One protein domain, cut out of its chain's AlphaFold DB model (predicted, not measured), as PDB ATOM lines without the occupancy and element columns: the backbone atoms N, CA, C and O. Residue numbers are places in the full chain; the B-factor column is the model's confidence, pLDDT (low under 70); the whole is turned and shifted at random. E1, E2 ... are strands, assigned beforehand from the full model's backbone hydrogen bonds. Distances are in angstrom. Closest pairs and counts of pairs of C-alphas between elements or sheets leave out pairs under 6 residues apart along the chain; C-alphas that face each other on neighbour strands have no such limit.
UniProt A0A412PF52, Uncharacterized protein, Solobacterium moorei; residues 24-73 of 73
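AT A GLANCE: This is residues 24 to 73 of the 73 residues of an uncharacterized protein of Solobacterium moorei (UniProt A0A412PF52). With little regular structure, this is one long two-stranded hairpin, E1 and E2, with a head of loops gathered at the end where E1 begins and E2 ends. From the head, residues 69 to 73 lead away as a tail. The printed part has 50 residues, with no named helix and two strands, E1 then E2, antiparallel; the class is all strand, with 16 residues in named elements. It is loose, with a radius of gyration of the C-alphas of 12.7 A, and flat, spanning 37 by 26 by 14 A.

IN THESE COORDINATES: E1, residues 24 to 30, begins at C-alpha 24 (21.392, -39.807, -22.528) and is 19.6 A long. E2, residues 38 to 46, is 21.3 A long, bends by 71 degrees at residue 42 and ends at C-alpha 46 (22.471, -44.845, -22.705).

HOW THE PARTS SIT: E1 and E2 form a hairpin across a short link, their directions at 152 degrees. N 25 and O 45, 2.8 A apart, are within hydrogen-bond range. Residues 44 to 45 of E2 also pair with residues 52 to 53, antiparallel.

THE WHOLE: The C-alphas farthest apart, of Ser 33 and His 64, are 37.5 A apart. The printed part has no cut. Residues 47 to 73 hold no named element. Residues 69 to 73 have pLDDT under 70.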
ATOM      1  N   TRP A  24      19.978 -39.792 -22.165       89.31
ATOM      2  CA  TRP A  24      21.392 -39.807 -22.528       89.31
ATOM      3  C   TRP A  24      22.242 -39.151 -21.435       89.31
ATOM      4  O   TRP A  24      21.936 -38.058 -20.955       89.31
ATOM      5  N   ILE A  25      23.316 -39.828 -21.040       88.94
ATOM      6  CA  ILE A  25      24.310 -39.339 -20.086       88.94
ATOM      7  C   ILE A  25      25.415 -38.651 -20.884       88.94
ATOM      8  O   ILE A  25      26.123 -39.303 -21.647       88.94
ATOM      9  N   HIS A  26      25.558 -37.340 -20.715       89.00
ATOM     10  CA  HIS A  26      26.580 -36.557 -21.402       89.00
ATOM     11  C   HIS A  26      27.889 -36.565 -20.624       89.00
ATOM     12  O   HIS A  26      27.905 -36.288 -19.424       89.00
ATOM     13  N   HIS A  27      28.989 -36.811 -21.327       86.00
ATOM     14  CA  HIS A  27      30.319 -36.727 -20.735       86.00
ATOM     15  C   HIS A  27      30.872 -35.316 -20.836       86.00
ATOM     16  O   HIS A  27      30.773 -34.665 -21.878       86.00
ATOM     17  N   THR A  28      31.515 -34.861 -19.769       87.44
ATOM     18  CA  THR A  28      32.286 -33.619 -19.754       87.44
ATOM     19  C   THR A  28      33.752 -33.927 -19.480       87.44
ATOM     20  O   THR A  28      34.091 -34.895 -18.801       87.44
ATOM     21  N   ARG A  29      34.642 -33.111 -20.038       85.50
ATOM     22  CA  ARG A  29      36.066 -33.089 -19.690       85.50
ATOM     23  C   ARG A  29      36.413 -31.725 -19.125       85.50
ATOM     24  O   ARG A  29      35.868 -30.725 -19.586       85.50
ATOM     25  N   VAL A  30      37.328 -31.693 -18.167       85.88
ATOM     26  CA  VAL A  30      37.924 -30.441 -17.692       85.88
ATOM     27  C   VAL A  30      38.903 -29.954 -18.755       85.88
ATOM     28  O   VAL A  30      39.698 -30.736 -19.273       85.88
ATOM     29  N   ASP A  31      38.793 -28.685 -19.119       82.62
ATOM     30  CA  ASP A  31      39.621 -28.041 -20.133       82.62
ATOM     31  C   ASP A  31      39.873 -26.602 -19.677       82.62
ATOM     32  O   ASP A  31      38.977 -25.759 -19.722       82.62
ATOM     33  N   GLU A  32      41.082 -26.341 -19.178       79.69
ATOM     34  CA  GLU A  32      41.469 -25.048 -18.592       79.69
ATOM     35  C   GLU A  32      41.545 -23.921 -19.631       79.69
ATOM     36  O   GLU A  32      41.573 -22.747 -19.275       79.69
ATOM     37  N   SER A  33      41.548 -24.265 -20.924       81.38
ATOM     38  CA  SER A  33      41.480 -23.290 -22.017       81.38
ATOM     39  C   SER A  33      40.041 -22.870 -22.338       81.38
ATOM     40  O   SER A  33      39.831 -21.925 -23.098       81.38
ATOM     41  N   ASN A  34      39.037 -23.553 -21.778       80.75
ATOM     42  CA  ASN A  34      37.635 -23.200 -21.949       80.75
ATOM     43  C   ASN A  34      37.199 -22.199 -20.869       80.75
ATOM     44  O   ASN A  34      37.505 -22.371 -19.693       80.75
ATOM     45  N   VAL A  35      36.415 -21.188 -21.252       81.31
ATOM     46  CA  VAL A  35      35.915 -20.122 -20.360       81.31
ATOM     47  C   VAL A  35      35.179 -20.683 -19.137       81.31
ATOM     48  O   VAL A  35      35.283 -20.135 -18.045       81.31
ATOM     49  N   ASN A  36      34.473 -21.805 -19.306       79.81
ATOM     50  CA  ASN A  36      33.741 -22.470 -18.224       79.81
ATOM     51  C   ASN A  36      34.552 -23.573 -17.518       79.81
ATOM     52  O   ASN A  36      34.014 -24.260 -16.653       79.81
ATOM     53  N   GLY A  37      35.803 -23.811 -17.923       82.00
ATOM     54  CA  GLY A  37      36.663 -24.879 -17.404       82.00
ATOM     55  C   GLY A  37      36.229 -26.303 -17.774       82.00
ATOM     56  O   GLY A  37      36.907 -27.260 -17.407       82.00
ATOM     57  N   ILE A  38      35.113 -26.474 -18.496       84.75
ATOM     58  CA  ILE A  38      34.594 -27.773 -18.939       84.75
ATOM     59  C   ILE A  38      34.182 -27.750 -20.414       84.75
ATOM     60  O   ILE A  38      33.596 -26.788 -20.908       84.75
ATOM     61  N   VAL A  39      34.445 -28.852 -21.112       84.44
ATOM     62  CA  VAL A  39      33.999 -29.122 -22.484       84.44
ATOM     63  C   VAL A  39      33.046 -30.309 -22.459       84.44
ATOM     64  O   VAL A  39      33.365 -31.357 -21.895       84.44
ATOM     65  N   TYR A  40      31.893 -30.163 -23.107       81.62
ATOM     66  CA  TYR A  40      30.988 -31.281 -23.368       81.62
ATOM     67  C   TYR A  40      31.551 -32.131 -24.504       81.62
ATOM     68  O   TYR A  40      31.857 -31.620 -25.583       81.62
ATOM     69  N   LEU A  41      31.711 -33.430 -24.263       84.94
ATOM     70  CA  LEU A  41      32.109 -34.359 -25.307       84.94
ATOM     71  C   LEU A  41      30.896 -34.724 -26.171       84.94
ATOM     72  O   LEU A  41      29.786 -34.837 -25.657       84.94
ATOM     73  N   PRO A  42      31.105 -35.017 -27.467       81.44
ATOM     74  CA  PRO A  42      30.038 -35.506 -28.342       81.44
ATOM     75  C   PRO A  42      29.569 -36.926 -27.975       81.44
ATOM     76  O   PRO A  42      28.606 -37.435 -28.537       81.44
ATOM     77  N   LYS A  43      30.267 -37.609 -27.060       86.88
ATOM     78  CA  LYS A  43      29.919 -38.962 -26.627       86.88
ATOM     79  C   LYS A  43      28.862 -38.903 -25.532       86.88
ATOM     80  O   LYS A  43      29.035 -38.184 -24.549       86.88
ATOM     81  N   CYS A  44      27.823 -39.709 -25.695       89.00
ATOM     82  CA  CYS A  44      26.730 -39.850 -24.746       89.00
ATOM     83  C   CYS A  44      26.471 -41.331 -24.467       89.00
ATOM     84  O   CYS A  44      26.503 -42.130 -25.401       89.00
ATOM     85  N   ASP A  45      26.153 -41.696 -23.228       90.12
ATOM     86  CA  ASP A  45      25.826 -43.079 -22.869       90.12
ATOM     87  C   ASP A  45      24.337 -43.272 -22.619       90.12
ATOM     88  O   ASP A  45      23.649 -42.420 -22.055       90.12
ATOM     89  N   CYS A  46      23.825 -44.427 -23.026       90.25
ATOM     90  CA  CYS A  46      22.471 -44.845 -22.705       90.25
ATOM     91  C   CYS A  46      22.360 -45.132 -21.202       90.25
ATOM     92  O   CYS A  46      22.965 -46.092 -20.732       90.25
ATOM     93  N   SER A  47      21.517 -44.402 -20.469       88.50
ATOM     94  CA  SER A  47      21.258 -44.681 -19.039       88.50
ATOM     95  C   SER A  47      20.767 -46.109 -18.757       88.50
ATOM     96  O   SER A  47      21.121 -46.677 -17.732       88.50
ATOM     97  N   GLU A  48      20.005 -46.711 -19.676       89.25
ATOM     98  CA  GLU A  48      19.444 -48.058 -19.483       89.25
ATOM     99  C   GLU A  48      20.432 -49.208 -19.756       89.25
ATOM    100  O   GLU A  48      20.443 -50.194 -19.028       89.25
ATOM    101  N   CYS A  49      21.247 -49.129 -20.818       89.31
ATOM    102  CA  CYS A  49      22.122 -50.240 -21.237       89.31
ATOM    103  C   CYS A  49      23.618 -49.909 -21.283       89.31
ATOM    104  O   CYS A  49      24.414 -50.781 -21.617       89.31
ATOM    105  N   GLY A  50      24.008 -48.667 -20.996       89.44
ATOM    106  CA  GLY A  50      25.404 -48.220 -21.000       89.44
ATOM    107  C   GLY A  50      26.035 -48.054 -22.387       89.44
ATOM    108  O   GLY A  50      27.214 -47.737 -22.476       89.44
ATOM    109  N   TYR A  51      25.289 -48.261 -23.477       92.06
ATOM    110  CA  TYR A  51      25.832 -48.131 -24.831       92.06
ATOM    111  C   TYR A  51      26.172 -46.675 -25.179       92.06
ATOM    112  O   TYR A  51      25.310 -45.798 -25.080       92.06
ATOM    113  N   THR A  52      27.399 -46.444 -25.651       91.88
ATOM    114  CA  THR A  52      27.891 -45.123 -26.059       91.88
ATOM    115  C   THR A  52      27.507 -44.793 -27.501       91.88
ATOM    116  O   THR A  52      27.771 -45.555 -28.432       91.88
ATOM    117  N   VAL A  53      26.947 -43.608 -27.714       88.69
ATOM    118  CA  VAL A  53      26.652 -43.027 -29.027       88.69
ATOM    119  C   VAL A  53      27.386 -41.699 -29.201       88.69
ATOM    120  O   VAL A  53      27.664 -40.992 -28.239       88.69
ATOM    121  N   SER A  54      27.707 -41.341 -30.445       86.88
ATOM    122  CA  SER A  54      28.349 -40.056 -30.777       86.88
ATOM    123  C   SER A  54      27.363 -38.902 -30.977       86.88
ATOM    124  O   SER A  54      27.787 -37.791 -31.275       86.88
ATOM    125  N   PHE A  55      26.060 -39.177 -30.917       81.50
ATOM    126  CA  PHE A  55      25.005 -38.178 -31.042       81.50
ATOM    127  C   PHE A  55      23.734 -38.693 -30.376       81.50
ATOM    128  O   PHE A  55      23.419 -39.884 -30.489       81.50
ATOM    129  N   GLU A  56      22.992 -37.801 -29.726       84.00
ATOM    130  CA  GLU A  56      21.708 -38.134 -29.120       84.00
ATOM    131  C   GLU A  56      20.698 -38.547 -30.193       84.00
ATOM    132  O   GLU A  56      20.471 -37.850 -31.185       84.00
ATOM    133  N   LYS A  57      20.075 -39.705 -29.988       85.31
ATOM    134  CA  LYS A  57      19.008 -40.224 -30.848       85.31
ATOM    135  C   LYS A  57      17.716 -40.350 -30.046       85.31
ATOM    136  O   LYS A  57      17.779 -40.625 -28.848       85.31
ATOM    137  N   PRO A  58      16.537 -40.239 -30.680       88.19
ATOM    138  CA  PRO A  58      15.263 -40.461 -29.992       88.19
ATOM    139  C   PRO A  58      15.097 -41.908 -29.497       88.19
ATOM    140  O   PRO A  58      14.249 -42.179 -28.652       88.19
ATOM    141  N   VAL A  59      15.891 -42.851 -30.018       88.81
ATOM    142  CA  VAL A  59      15.871 -44.271 -29.653       88.81
ATOM    143  C   VAL A  59      17.304 -44.775 -29.517       88.81
ATOM    144  O   VAL A  59      18.148 -44.468 -30.364       88.81
ATOM    145  N   CYS A  60      17.589 -45.560 -28.475       90.12
ATOM    146  CA  CYS A  60      18.895 -46.198 -28.332       90.12
ATOM    147  C   CYS A  60      19.086 -47.290 -29.395       90.12
ATOM    148  O   CYS A  60      18.249 -48.184 -29.483       90.12
ATOM    149  N   PRO A  61      20.184 -47.288 -30.171       90.00
ATOM    150  CA  PRO A  61      20.421 -48.304 -31.198       90.00
ATOM    151  C   PRO A  61      20.717 -49.698 -30.627       90.00
ATOM    152  O   PRO A  61      20.644 -50.678 -31.357       90.00
ATOM    153  N   HIS A  62      21.073 -49.793 -29.342       90.81
ATOM    154  CA  HIS A  62      21.424 -51.058 -28.703       90.81
ATOM    155  C   HIS A  62      20.211 -51.702 -28.016       90.81
ATOM    156  O   HIS A  62      19.776 -52.785 -28.394       90.81
ATOM    157  N   CYS A  63      19.604 -51.018 -27.039       90.62
ATOM    158  CA  CYS A  63      18.452 -51.549 -26.302       90.62
ATOM    159  C   CYS A  63      17.085 -51.145 -26.876       90.62
ATOM    160  O   CYS A  63      16.064 -51.570 -26.346       90.62
ATOM    161  N   HIS A  64      17.044 -50.321 -27.928       88.88
ATOM    162  CA  HIS A  64      15.811 -49.864 -28.587       88.88
ATOM    163  C   HIS A  64      14.827 -49.105 -27.683       88.88
ATOM    164  O   HIS A  64      13.679 -48.866 -28.062       88.88
ATOM    165  N   VAL A  65      15.270 -48.661 -26.502       88.19
ATOM    166  CA  VAL A  65      14.438 -47.851 -25.611       88.19
ATOM    167  C   VAL A  65      14.287 -46.435 -26.171       88.19
ATOM    168  O   VAL A  65      15.234 -45.864 -26.728       88.19
ATOM    169  N   LYS A  66      13.088 -45.863 -26.035       89.06
ATOM    170  CA  LYS A  66      12.816 -44.472 -26.409       89.06
ATOM    171  C   LYS A  66      13.439 -43.543 -25.379       89.06
ATOM    172  O   LYS A  66      13.125 -43.635 -24.196       89.06
ATOM    173  N   MET A  67      14.300 -42.658 -25.854       87.06
ATOM    174  CA  MET A  67      15.005 -41.694 -25.026       87.06
ATOM    175  C   MET A  67      14.157 -40.455 -24.840       87.06
ATOM    176  O   MET A  67      13.639 -39.879 -25.799       87.06
ATOM    177  N   ASN A  68      14.035 -40.033 -23.591       82.38
ATOM    178  CA  ASN A  68      13.365 -38.806 -23.243       82.38
ATOM    179  C   ASN A  68      14.323 -37.638 -23.484       82.38
ATOM    180  O   ASN A  68      15.088 -37.236 -22.608       82.38
ATOM    181  N   VAL A  69      14.292 -37.109 -24.705       65.81
ATOM    182  CA  VAL A  69      15.011 -35.886 -25.058       65.81
ATOM    183  C   VAL A  69      14.249 -34.729 -24.413       65.81
ATOM    184  O   VAL A  69      13.220 -34.292 -24.929       65.81
ATOM    185  N   PHE A  70      14.697 -34.263 -23.245       57.75
ATOM    186  CA  PHE A  70      14.164 -33.035 -22.653       57.75
ATOM    187  C   PHE A  70      14.583 -31.861 -23.544       57.75
ATOM    188  O   PHE A  70      15.622 -31.241 -23.339       57.75
ATOM    189  N   GLN A  71      13.759 -31.559 -24.548       46.69
ATOM    190  CA  GLN A  71      13.775 -30.289 -25.264       46.69
ATOM    191  C   GLN A  71      13.500 -29.199 -24.220       46.69
ATOM    192  O   GLN A  71      12.345 -28.941 -23.877       46.69
ATOM    193  N   LYS A  72      14.556 -28.609 -23.643       43.03
ATOM    194  CA  LYS A  72      14.440 -27.337 -22.922       43.03
ATOM    195  C   LYS A  72      13.983 -26.312 -23.958       43.03
ATOM    196  O   LYS A  72      14.791 -25.837 -24.749       43.03
ATOM    197  N   LYS A  73      12.673 -26.096 -24.004       35.75
ATOM    198  CA  LYS A  73      12.031 -25.051 -24.792       35.75
ATOM    199  C   LYS A  73      12.198 -23.708 -24.097       35.75
ATOM    200  O   LYS A  73      12.198 -23.711 -22.844       35.75
TER     201      LYS A  73